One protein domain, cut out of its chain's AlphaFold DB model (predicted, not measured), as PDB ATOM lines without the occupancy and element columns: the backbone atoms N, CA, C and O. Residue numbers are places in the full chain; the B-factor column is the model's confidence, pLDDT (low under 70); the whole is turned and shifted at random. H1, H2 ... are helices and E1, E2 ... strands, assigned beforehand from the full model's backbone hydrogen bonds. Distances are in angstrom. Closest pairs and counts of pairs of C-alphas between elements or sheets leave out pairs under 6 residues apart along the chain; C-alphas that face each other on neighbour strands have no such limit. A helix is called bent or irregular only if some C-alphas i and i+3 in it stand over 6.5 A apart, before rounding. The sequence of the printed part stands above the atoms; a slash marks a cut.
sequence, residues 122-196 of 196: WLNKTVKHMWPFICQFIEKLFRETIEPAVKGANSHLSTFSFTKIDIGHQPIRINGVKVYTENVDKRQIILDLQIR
ATOM      1  N   TRP A 122       3.833  29.567  -0.668       84.69
ATOM      2  CA  TRP A 122       4.826  30.554  -1.086       84.69
ATOM      3  C   TRP A 122       4.248  31.516  -2.134       84.69
ATOM      4  O   TRP A 122       4.429  32.723  -2.009       84.69
ATOM      5  N   LEU A 123       3.472  31.012  -3.099       86.88
ATOM      6  CA  LEU A 123       2.821  31.827  -4.124       86.88
ATOM      7  C   LEU A 123       1.737  32.714  -3.504       86.88
ATOM      8  O   LEU A 123       1.676  33.898  -3.808       86.88
ATOM      9  N   ASN A 124       0.961  32.191  -2.550       88.31
ATOM     10  CA  ASN A 124       0.009  32.979  -1.762       88.31
ATOM     11  C   ASN A 124       0.694  34.099  -0.952       88.31
ATOM     12  O   ASN A 124       0.152  35.201  -0.844       88.31
ATOM     13  N   LYS A 125       1.901  33.862  -0.411       87.50
ATOM     14  CA  LYS A 125       2.721  34.914   0.220       87.50
ATOM     15  C   LYS A 125       3.170  35.955  -0.812       87.50
ATOM     16  O   LYS A 125       3.005  37.147  -0.561       87.50
ATOM     17  N   THR A 126       3.656  35.535  -1.981       90.56
ATOM     18  CA  THR A 126       4.042  36.437  -3.080       90.56
ATOM     19  C   THR A 126       2.864  37.290  -3.557       90.56
ATOM     20  O   THR A 126       2.978  38.512  -3.578       90.56
ATOM     21  N   VAL A 127       1.702  36.688  -3.838       90.69
ATOM     22  CA  VAL A 127       0.471  37.401  -4.227       90.69
ATOM     23  C   VAL A 127       0.040  38.383  -3.136       90.69
ATOM     24  O   VAL A 127      -0.301  39.518  -3.454       90.69
ATOM     25  N   LYS A 128       0.139  38.021  -1.848       90.56
ATOM     26  CA  LYS A 128      -0.127  38.949  -0.735       90.56
ATOM     27  C   LYS A 128       0.822  40.155  -0.726       90.56
ATOM     28  O   LYS A 128       0.366  41.264  -0.464       90.56
ATOM     29  N   HIS A 129       2.112  39.965  -1.007       91.44
ATOM     30  CA  HIS A 129       3.071  41.073  -1.127       91.44
ATOM     31  C   HIS A 129       2.855  41.911  -2.398       91.44
ATOM     32  O   HIS A 129       3.066  43.121  -2.369       91.44
ATOM     33  N   MET A 130       2.398  41.294  -3.490       92.81
ATOM     34  CA  MET A 130       2.108  41.970  -4.759       92.81
ATOM     35  C   MET A 130       0.727  42.645  -4.801       92.81
ATOM     36  O   MET A 130       0.509  43.519  -5.637       92.81
ATOM     37  N   TRP A 131      -0.185  42.287  -3.894       93.75
ATOM     38  CA  TRP A 131      -1.570  42.767  -3.848       93.75
ATOM     39  C   TRP A 131      -1.762  44.282  -4.029       93.75
ATOM     40  O   TRP A 131      -2.570  44.646  -4.880       93.75
ATOM     41  N   PRO A 132      -1.038  45.194  -3.341       92.06
ATOM     42  CA  PRO A 132      -1.219  46.633  -3.561       92.06
ATOM     43  C   PRO A 132      -0.924  47.067  -5.008       92.06
ATOM     44  O   PRO A 132      -1.627  47.926  -5.538       92.06
ATOM     45  N   PHE A 133       0.055  46.445  -5.671       93.00
ATOM     46  CA  PHE A 133       0.367  46.711  -7.079       93.00
ATOM     47  C   PHE A 133      -0.681  46.099  -8.017       93.00
ATOM     48  O   PHE A 133      -1.035  46.710  -9.022       93.00
ATOM     49  N   ILE A 134      -1.223  44.926  -7.668       92.94
ATOM     50  CA  ILE A 134      -2.339  44.299  -8.391       92.94
ATOM     51  C   ILE A 134      -3.588  45.192  -8.311       92.94
ATOM     52  O   ILE A 134      -4.206  45.443  -9.340       92.94
ATOM     53  N   CYS A 135      -3.919  45.753  -7.144       91.25
ATOM     54  CA  CYS A 135      -5.036  46.692  -7.002       91.25
ATOM     55  C   CYS A 135      -4.855  47.951  -7.865       91.25
ATOM     56  O   CYS A 135      -5.785  48.333  -8.571       91.25
ATOM     57  N   GLN A 136      -3.658  48.553  -7.871       91.94
ATOM     58  CA  GLN A 136      -3.341  49.698  -8.742       91.94
ATOM     59  C   GLN A 136      -3.445  49.341 -10.232       91.94
ATOM     60  O   GLN A 136      -3.995  50.110 -11.022       91.94
ATOM     61  N   PHE A 137      -2.947  48.164 -10.626       93.88
ATOM     62  CA  PHE A 137      -3.049  47.678 -12.001       93.88
ATOM     63  C   PHE A 137      -4.504  47.443 -12.421       93.88
ATOM     64  O   PHE A 137      -4.884  47.842 -13.518       93.88
ATOM     65  N   ILE A 138      -5.330  46.847 -11.556       93.38
ATOM     66  CA  ILE A 138      -6.748  46.616 -11.850       93.38
ATOM     67  C   ILE A 138      -7.508  47.946 -11.913       93.38
ATOM     68  O   ILE A 138      -8.290  48.120 -12.842       93.38
ATOM     69  N   GLU A 139      -7.259  48.918 -11.024       91.69
ATOM     70  CA  GLU A 139      -7.865  50.255 -11.160       91.69
ATOM     71  C   GLU A 139      -7.517  50.881 -12.520       91.69
ATOM     72  O   GLU A 139      -8.407  51.356 -13.233       91.69
ATOM     73  N   LYS A 140      -6.242  50.821 -12.918       92.56
ATOM     74  CA  LYS A 140      -5.785  51.314 -14.222       92.56
ATOM     75  C   LYS A 140      -6.470  50.581 -15.383       92.56
ATOM     76  O   LYS A 140      -6.993  51.231 -16.281       92.56
ATOM     77  N   LEU A 141      -6.543  49.251 -15.337       94.69
ATOM     78  CA  LEU A 141      -7.209  48.413 -16.341       94.69
ATOM     79  C   LEU A 141      -8.710  48.726 -16.453       94.69
ATOM     80  O   LEU A 141      -9.254  48.790 -17.559       94.69
ATOM     81  N   PHE A 142      -9.385  48.979 -15.328       92.88
ATOM     82  CA  PHE A 142     -10.788  49.388 -15.329       92.88
ATOM     83  C   PHE A 142     -10.986  50.750 -16.005       92.88
ATOM     84  O   PHE A 142     -11.893  50.882 -16.824       92.88
ATOM     85  N   ARG A 143     -10.126  51.738 -15.723       90.69
ATOM     86  CA  ARG A 143     -10.220  53.092 -16.303       90.69
ATOM     87  C   ARG A 143      -9.787  53.163 -17.771       90.69
ATOM     88  O   ARG A 143     -10.423  53.860 -18.554       90.69
ATOM     89  N   GLU A 144      -8.721  52.463 -18.152       93.06
ATOM     90  CA  GLU A 144      -8.113  52.566 -19.488       93.06
ATOM     91  C   GLU A 144      -8.654  51.545 -20.497       93.06
ATOM     92  O   GLU A 144      -8.604  51.800 -21.697       93.06
ATOM     93  N   THR A 145      -9.150  50.386 -20.050       92.62
ATOM     94  CA  THR A 145      -9.599  49.302 -20.947       92.62
ATOM     95  C   THR A 145     -11.088  48.999 -20.801       92.62
ATOM     96  O   THR A 145     -11.802  48.979 -21.804       92.62
ATOM     97  N   ILE A 146     -11.589  48.795 -19.577       91.62
ATOM     98  CA  ILE A 146     -12.996  48.394 -19.376       91.62
ATOM     99  C   ILE A 146     -13.951  49.575 -19.569       91.62
ATOM    100  O   ILE A 146     -14.956  49.424 -20.257       91.62
ATOM    101  N   GLU A 147     -13.661  50.754 -19.015       89.88
ATOM    102  CA  GLU A 147     -14.544  51.921 -19.141       89.88
ATOM    103  C   GLU A 147     -14.772  52.334 -20.612       89.88
ATOM    104  O   GLU A 147     -15.936  52.489 -20.994       89.88
ATOM    105  N   PRO A 148     -13.746  52.419 -21.490       89.88
ATOM    106  CA  PRO A 148     -13.965  52.646 -22.919       89.88
ATOM    107  C   PRO A 148     -14.746  51.517 -23.602       89.88
ATOM    108  O   PRO A 148     -15.602  51.797 -24.440       89.88
ATOM    109  N   ALA A 149     -14.506  50.252 -23.233       90.19
ATOM    110  CA  ALA A 149     -15.239  49.115 -23.794       90.19
ATOM    111  C   ALA A 149     -16.735  49.143 -23.425       90.19
ATOM    112  O   ALA A 149     -17.582  48.903 -24.284       90.19
ATOM    113  N   VAL A 150     -17.078  49.504 -22.182       88.44
ATOM    114  CA  VAL A 150     -18.475  49.649 -21.730       88.44
ATOM    115  C   VAL A 150     -19.156  50.844 -22.408       88.44
ATOM    116  O   VAL A 150     -20.282  50.701 -22.885       88.44
ATOM    117  N   LYS A 151     -18.467  51.988 -22.533       88.50
ATOM    118  CA  LYS A 151     -18.960  53.155 -23.295       88.50
ATOM    119  C   LYS A 151     -19.210  52.827 -24.770       88.50
ATOM    120  O   LYS A 151     -20.174  53.319 -25.348       88.50
ATOM    121  N   GLY A 152     -18.352  52.003 -25.374       86.62
ATOM    122  CA  GLY A 152     -18.483  51.555 -26.762       86.62
ATOM    123  C   GLY A 152     -19.570  50.498 -26.987       86.62
ATOM    124  O   GLY A 152     -20.098  50.401 -28.091       86.62
ATOM    125  N   ALA A 153     -19.938  49.726 -25.958       89.06
ATOM    126  CA  ALA A 153     -20.921  48.647 -26.073       89.06
ATOM    127  C   ALA A 153     -22.370  49.139 -26.244       89.06
ATOM    128  O   ALA A 153     -23.201  48.417 -26.797       89.06
ATOM    129  N   ASN A 154     -22.703  50.343 -25.762       81.12
ATOM    130  CA  ASN A 154     -24.044  50.912 -25.902       81.12
ATOM    131  C   ASN A 154     -24.005  52.449 -25.875       81.12
ATOM    132  O   ASN A 154     -23.443  53.042 -24.956       81.12
ATOM    133  N   SER A 155     -24.674  53.104 -26.827       79.12
ATOM    134  CA  SER A 155     -24.765  54.571 -26.918       79.12
ATOM    135  C   SER A 155     -25.338  55.233 -25.656       79.12
ATOM    136  O   SER A 155     -24.908  56.331 -25.291       79.12
ATOM    137  N   HIS A 156     -26.241  54.555 -24.939       82.69
ATOM    138  CA  HIS A 156     -26.804  55.016 -23.665       82.69
ATOM    139  C   HIS A 156     -25.819  54.931 -22.483       82.69
ATOM    140  O   HIS A 156     -26.062  55.546 -21.448       82.69
ATOM    141  N   LEU A 157     -24.702  54.206 -22.627       82.19
ATOM    142  CA  LEU A 157     -23.636  54.090 -21.621       82.19
ATOM    143  C   LEU A 157     -22.429  54.992 -21.923       82.19
ATOM    144  O   LEU A 157     -21.426  54.923 -21.221       82.19
ATOM    145  N   SER A 158     -22.514  55.882 -22.915       75.50
ATOM    146  CA  SER A 158     -21.431  56.810 -23.287       75.50
ATOM    147  C   SER A 158     -20.917  57.686 -22.125       75.50
ATOM    148  O   SER A 158     -19.725  57.994 -22.068       75.50
ATOM    149  N   THR A 159     -21.778  58.023 -21.159       83.69
ATOM    150  CA  THR A 159     -21.434  58.801 -19.948       83.69
ATOM    151  C   THR A 159     -21.055  57.928 -18.737       83.69
ATOM    152  O   THR A 159     -20.738  58.460 -17.678       83.69
ATOM    153  N   PHE A 160     -21.086  56.595 -18.845       85.44
ATOM    154  CA  PHE A 160     -20.777  55.691 -17.730       85.44
ATOM    155  C   PHE A 160     -19.303  55.801 -17.317       85.44
ATOM    156  O   PHE A 160     -18.430  55.564 -18.142       85.44
ATOM    157  N   SER A 161     -19.002  56.113 -16.055       84.12
ATOM    158  CA  SER A 161     -17.624  56.166 -15.552       84.12
ATOM    159  C   SER A 161     -17.483  55.559 -14.160       84.12
ATOM    160  O   SER A 161     -18.403  55.614 -13.338       84.12
ATOM    161  N   PHE A 162     -16.320  54.973 -13.874       86.44
ATOM    162  CA  PHE A 162     -16.050  54.379 -12.568       86.44
ATOM    163  C   PHE A 162     -15.539  55.432 -11.572       86.44
ATOM    164  O   PHE A 162     -14.353  55.774 -11.542       86.44
ATOM    165  N   THR A 163     -16.426  55.925 -10.705       85.31
ATOM    166  CA  THR A 163     -16.085  56.936  -9.685       85.31
ATOM    167  C   THR A 163     -15.072  56.421  -8.656       85.31
ATOM    168  O   THR A 163     -14.096  57.104  -8.352       85.31
ATOM    169  N   LYS A 164     -15.271  55.201  -8.141       86.62
ATOM    170  CA  LYS A 164     -14.358  54.520  -7.210       86.62
ATOM    171  C   LYS A 164     -14.263  53.042  -7.588       86.62
ATOM    172  O   LYS A 164     -15.291  52.397  -7.768       86.62
ATOM    173  N   ILE A 165     -13.043  52.518  -7.666       87.06
ATOM    174  CA  ILE A 165     -12.750  51.092  -7.851       87.06
ATOM    175  C   ILE A 165     -11.963  50.655  -6.619       87.06
ATOM    176  O   ILE A 165     -10.937  51.246  -6.299       87.06
ATOM    177  N   ASP A 166     -12.472  49.666  -5.894       86.25
ATOM    178  CA  ASP A 166     -11.848  49.147  -4.681       86.25
ATOM    179  C   ASP A 166     -12.088  47.638  -4.637       86.25
ATOM    180  O   ASP A 166     -13.228  47.186  -4.546       86.25
ATOM    181  N   ILE A 167     -11.010  46.865  -4.778       85.69
ATOM    182  CA  ILE A 167     -11.038  45.392  -4.784       85.69
ATOM    183  C   ILE A 167     -10.862  44.849  -3.348       85.69
ATOM    184  O   ILE A 167     -10.961  43.647  -3.104       85.69
ATOM    185  N   GLY A 168     -10.646  45.737  -2.370       87.69
ATOM    186  CA  GLY A 168     -10.431  45.396  -0.973       87.69
ATOM    187  C   GLY A 168      -8.994  44.983  -0.642       87.69
ATOM    188  O   GLY A 168      -8.115  44.827  -1.490       87.69
ATOM    189  N   HIS A 169      -8.742  44.798   0.654       83.12
ATOM    190  CA  HIS A 169      -7.414  44.475   1.188       83.12
ATOM    191  C   HIS A 169      -7.107  42.972   1.269       83.12
ATOM    192  O   HIS A 169      -6.003  42.599   1.671       83.12
ATOM    193  N   GLN A 170      -8.062  42.101   0.929       86.44
ATOM    194  CA  GLN A 170      -7.878  40.655   1.006       86.44
ATOM    195  C   GLN A 170      -7.378  40.105  -0.340       86.44
ATOM    196  O   GLN A 170      -8.134  40.141  -1.307       86.44
ATOM    197  N   PRO A 171      -6.147  39.565  -0.415       85.75
ATOM    198  CA  PRO A 171      -5.629  39.003  -1.651       85.75
ATOM    199  C   PRO A 171      -6.339  37.709  -2.038       85.75
ATOM    200  O   PRO A 171      -6.702  36.899  -1.175       85.75
ATOM    201  N   ILE A 172      -6.440  37.508  -3.351       86.81
ATOM    202  CA  ILE A 172      -6.842  36.252  -3.989       86.81
ATOM    203  C   ILE A 172      -5.991  35.092  -3.453       86.81
ATOM    204  O   ILE A 172      -4.778  35.243  -3.267       86.81
ATOM    205  N   ARG A 173      -6.617  33.931  -3.219       83.94
ATOM    206  CA  ARG A 173      -5.916  32.719  -2.773       83.94
ATOM    207  C   ARG A 173      -5.916  31.648  -3.853       83.94
ATOM    208  O   ARG A 173      -6.936  31.351  -4.464       83.94
ATOM    209  N   ILE A 174      -4.757  31.032  -4.031       84.19
ATOM    210  CA  ILE A 174      -4.525  29.905  -4.930       84.19
ATOM    211  C   ILE A 174      -4.460  28.654  -4.054       84.19
ATOM    212  O   ILE A 174      -3.555  28.512  -3.228       84.19
ATOM    213  N   ASN A 175      -5.452  27.775  -4.184       77.50
ATOM    214  CA  ASN A 175      -5.563  26.568  -3.355       77.50
ATOM    215  C   ASN A 175      -4.712  25.411  -3.891       77.50
ATOM    216  O   ASN A 175      -4.280  24.558  -3.120       77.50
ATOM    217  N   GLY A 176      -4.468  25.403  -5.199       76.50
ATOM    218  CA  GLY A 176      -3.688  24.389  -5.887       76.50
ATOM    219  C   GLY A 176      -3.208  24.894  -7.240       76.50
ATOM    220  O   GLY A 176      -3.842  25.758  -7.851       76.50
ATOM    221  N   VAL A 177      -2.077  24.356  -7.680       80.25
ATOM    222  CA  VAL A 177      -1.498  24.590  -9.003       80.25
ATOM    223  C   VAL A 177      -1.337  23.237  -9.679       80.25
ATOM    224  O   VAL A 177      -0.757  22.335  -9.077       80.25
ATOM    225  N   LYS A 178      -1.835  23.103 -10.911       81.12
ATOM    226  CA  LYS A 178      -1.679  21.900 -11.735       81.12
ATOM    227  C   LYS A 178      -0.932  22.253 -13.017       81.12
ATOM    228  O   LYS A 178      -1.318  23.172 -13.735       81.12
ATOM    229  N   VAL A 179       0.144  21.527 -13.305       80.81
ATOM    230  CA  VAL A 179       0.918  21.682 -14.545       80.81
ATOM    231  C   VAL A 179       0.536  20.560 -15.498       80.81
ATOM    232  O   VAL A 179       0.620  19.387 -15.134       80.81
ATOM    233  N   TYR A 180       0.130  20.906 -16.716       77.44
ATOM    234  CA  TYR A 180      -0.182  19.920 -17.747       77.44
ATOM    235  C   TYR A 180       1.067  19.616 -18.576       77.44
ATOM    236  O   TYR A 180       1.608  20.487 -19.257       77.44
ATOM    237  N   THR A 181       1.524  18.367 -18.506       73.00
ATOM    238  CA  THR A 181       2.672  17.835 -19.262       73.00
ATOM    239  C   THR A 181       2.251  16.964 -20.449       73.00
ATOM    240  O   THR A 181       3.053  16.723 -21.349       73.00
ATOM    241  N   GLU A 182       0.997  16.506 -20.479       69.12
ATOM    242  CA  GLU A 182       0.438  15.668 -21.542       69.12
ATOM    243  C   GLU A 182      -0.218  16.511 -22.642       69.12
ATOM    244  O   GLU A 182      -0.955  17.451 -22.358       69.12
ATOM    245  N   ASN A 183       0.014  16.144 -23.907       62.84
ATOM    246  CA  ASN A 183      -0.526  16.818 -25.101       62.84
ATOM    247  C   ASN A 183      -0.142  18.307 -25.249       62.84
ATOM    248  O   ASN A 183      -0.817  19.062 -25.949       62.84
ATOM    249  N   VAL A 184       0.963  18.728 -24.626       62.97
ATOM    250  CA  VAL A 184       1.489  20.098 -24.705       62.97
ATOM    251  C   VAL A 184       2.782  20.123 -25.526       62.97
ATOM    252  O   VAL A 184       3.715  19.364 -25.262       62.97
ATOM    253  N   ASP A 185       2.858  21.016 -26.517       70.12
ATOM    254  CA  ASP A 185       4.088  21.259 -27.275       70.12
ATOM    255  C   ASP A 185       5.239  21.685 -26.356       70.12
ATOM    256  O   ASP A 185       5.076  22.559 -25.507       70.12
ATOM    257  N   LYS A 186       6.458  21.183 -26.604       76.12
ATOM    258  CA  LYS A 186       7.668  21.479 -25.795       76.12
ATOM    259  C   LYS A 186       8.079  22.966 -25.742       76.12
ATOM    260  O   LYS A 186       9.098  23.296 -25.141       76.12
ATOM    261  N   ARG A 187       7.343  23.850 -26.421       84.75
ATOM    262  CA  ARG A 187       7.556  25.305 -26.478       84.75
ATOM    263  C   ARG A 187       6.615  26.099 -25.569       84.75
ATOM    264  O   ARG A 187       6.823  27.299 -25.426       84.75
ATOM    265  N   GLN A 188       5.601  25.466 -24.981       82.56
ATOM    266  CA  GLN A 188       4.619  26.125 -24.121       82.56
ATOM    267  C   GLN A 188       4.466  25.363 -22.800       82.56
ATOM    268  O   GLN A 188       4.670  24.153 -22.740       82.56
ATOM    269  N   ILE A 189       4.118  26.077 -21.733       84.31
ATOM    270  CA  ILE A 189       3.858  25.502 -20.410       84.31
ATOM    271  C   ILE A 189       2.446  25.928 -20.029       84.31
ATOM    272  O   ILE A 189       2.175  27.124 -19.925       84.31
ATOM    273  N   ILE A 190       1.549  24.958 -19.853       86.12
ATOM    274  CA  ILE A 190       0.169  25.208 -19.429       86.12
ATOM    275  C   ILE A 190       0.085  24.919 -17.934       86.12
ATOM    276  O   ILE A 190       0.371  23.808 -17.481       86.12
ATOM    277  N   LEU A 191      -0.281  25.946 -17.173       86.62
ATOM    278  CA  LEU A 191      -0.316  25.928 -15.720       86.62
ATOM    279  C   LEU A 191      -1.666  26.487 -15.271       86.62
ATOM    280  O   LEU A 191      -2.008  27.629 -15.577       86.62
ATOM    281  N   ASP A 192      -2.430  25.651 -14.582       87.50
ATOM    282  CA  ASP A 192      -3.781  25.929 -14.112       87.50
ATOM    283  C   ASP A 192      -3.742  26.256 -12.616       87.50
ATOM    284  O   ASP A 192      -3.127  25.539 -11.819       87.50
ATOM    285  N   LEU A 193      -4.341  27.389 -12.249       85.50
ATOM    286  CA  LEU A 193      -4.323  27.933 -10.894       85.50
ATOM    287  C   LEU A 193      -5.741  27.926 -10.338       85.50
ATOM    288  O   LEU A 193      -6.583  28.735 -10.736       85.50
ATOM    289  N   GLN A 194      -5.990  27.072  -9.348       82.75
ATOM    290  CA  GLN A 194      -7.288  27.021  -8.689       82.75
ATOM    291  C   GLN A 194      -7.448  28.203  -7.723       82.75
ATOM    292  O   GLN A 194      -7.066  28.141  -6.548       82.75
ATOM    293  N   ILE A 195      -8.025  29.282  -8.242       85.94
ATOM    294  CA  ILE A 195      -8.318  30.535  -7.543       85.94
ATOM    295  C   ILE A 195      -9.609  30.424  -6.707       85.94
ATOM    296  O   ILE A 195     -10.564  29.754  -7.108       85.94
ATOM    297  N   ARG A 196      -9.640  31.094  -5.546       72.81
ATOM    298  CA  ARG A 196     -10.825  31.312  -4.699       72.81
ATOM    299  C   ARG A 196     -10.822  32.706  -4.068       72.81
ATOM    300  O   ARG A 196      -9.711  33.220  -3.788       72.81
TER     301      ARG A 196
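Overview. This is residues 122 to 196 of the 196 residues of the protein "extended synaptotagmin-2-like" of Pantherophis guttatus (UniProt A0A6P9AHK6). What shape do these coordinates make? They make an open arch: the short helix arm H1a is at its top, the long helix arm H1b is one limb, and the hairpin of strands E1 and E2 is the other. The stretch of residues 154 to 173, with no named element, folds back from the far end of H1b to the start of E1, and residues 183 to 188 stick out at the tip of the hairpin. What is it built of? The printed part has 75 residues with one named helix, H1, then two named strands, E1 and E2, in one antiparallel sheet of order E1 - E2; the class is mixed, helices and strands. How large and how compact is it? It is only just extended, close to loose, with a radius of gyration of the C-alphas of 17.4 A, and it is elongated, with spans of 48 by 31 by 19 A.

Along the chain. Where does the helix run? By its hydrogen bonds H1 was assigned as one helix, residues 122 to 153, but it is bent: C-alphas 129 and 132 are 7.4 A apart. Its arms are H1a, residues 122 to 129, 10.7 A long from C-alpha 122 at (4.826, 30.554, -1.086), and H1b, residues 132 to 153, 30.0 A long, ending with C-alpha 153 at (-20.921, 48.647, -26.073). Where are the strands? E1 is residues 174 to 180, 16.8 A long. E2 is residues 190 to 195, 15.5 A long, ending with C-alpha 195 at (-8.318, 30.535, -7.543).

Arrangement. How do the arms of the helix stand? The lines of H1a and H1b are about perpendicular, at 75 degrees, and H1b has a kink of 29 degrees near residue 141. Every O i to N i+4 pair is within hydrogen-bond range in H1a, and 16 of 18 are in H1b. Where does the helix come nearest to E1? The closest C-alphas of H1a and E1 are those of Asn 124 and Ile 174, 6.3 A apart. H1a and E2 are apart, and so are H1b and E2. How do the strands pair? E1 and E2 form a hairpin, antiparallel with 162 degrees between their directions. N 175 and O 194 are 2.9 A apart and N 192 and O 178 are 2.8 A apart, both within hydrogen-bond range.

Size, cuts and confidence. How far does it reach? The two C-alphas farthest apart are those of Thr 159 and Glu 182, at 48.4 A. Which links are long, and is there a cut? The link from H1 to E1, 20 residues, is long, and that from E1 to E2, 9 residues, is short; the printed part has no cut. Where is confidence low? The mean pLDDT of the printed part is 85.4, and residues 182 to 184 are under 70.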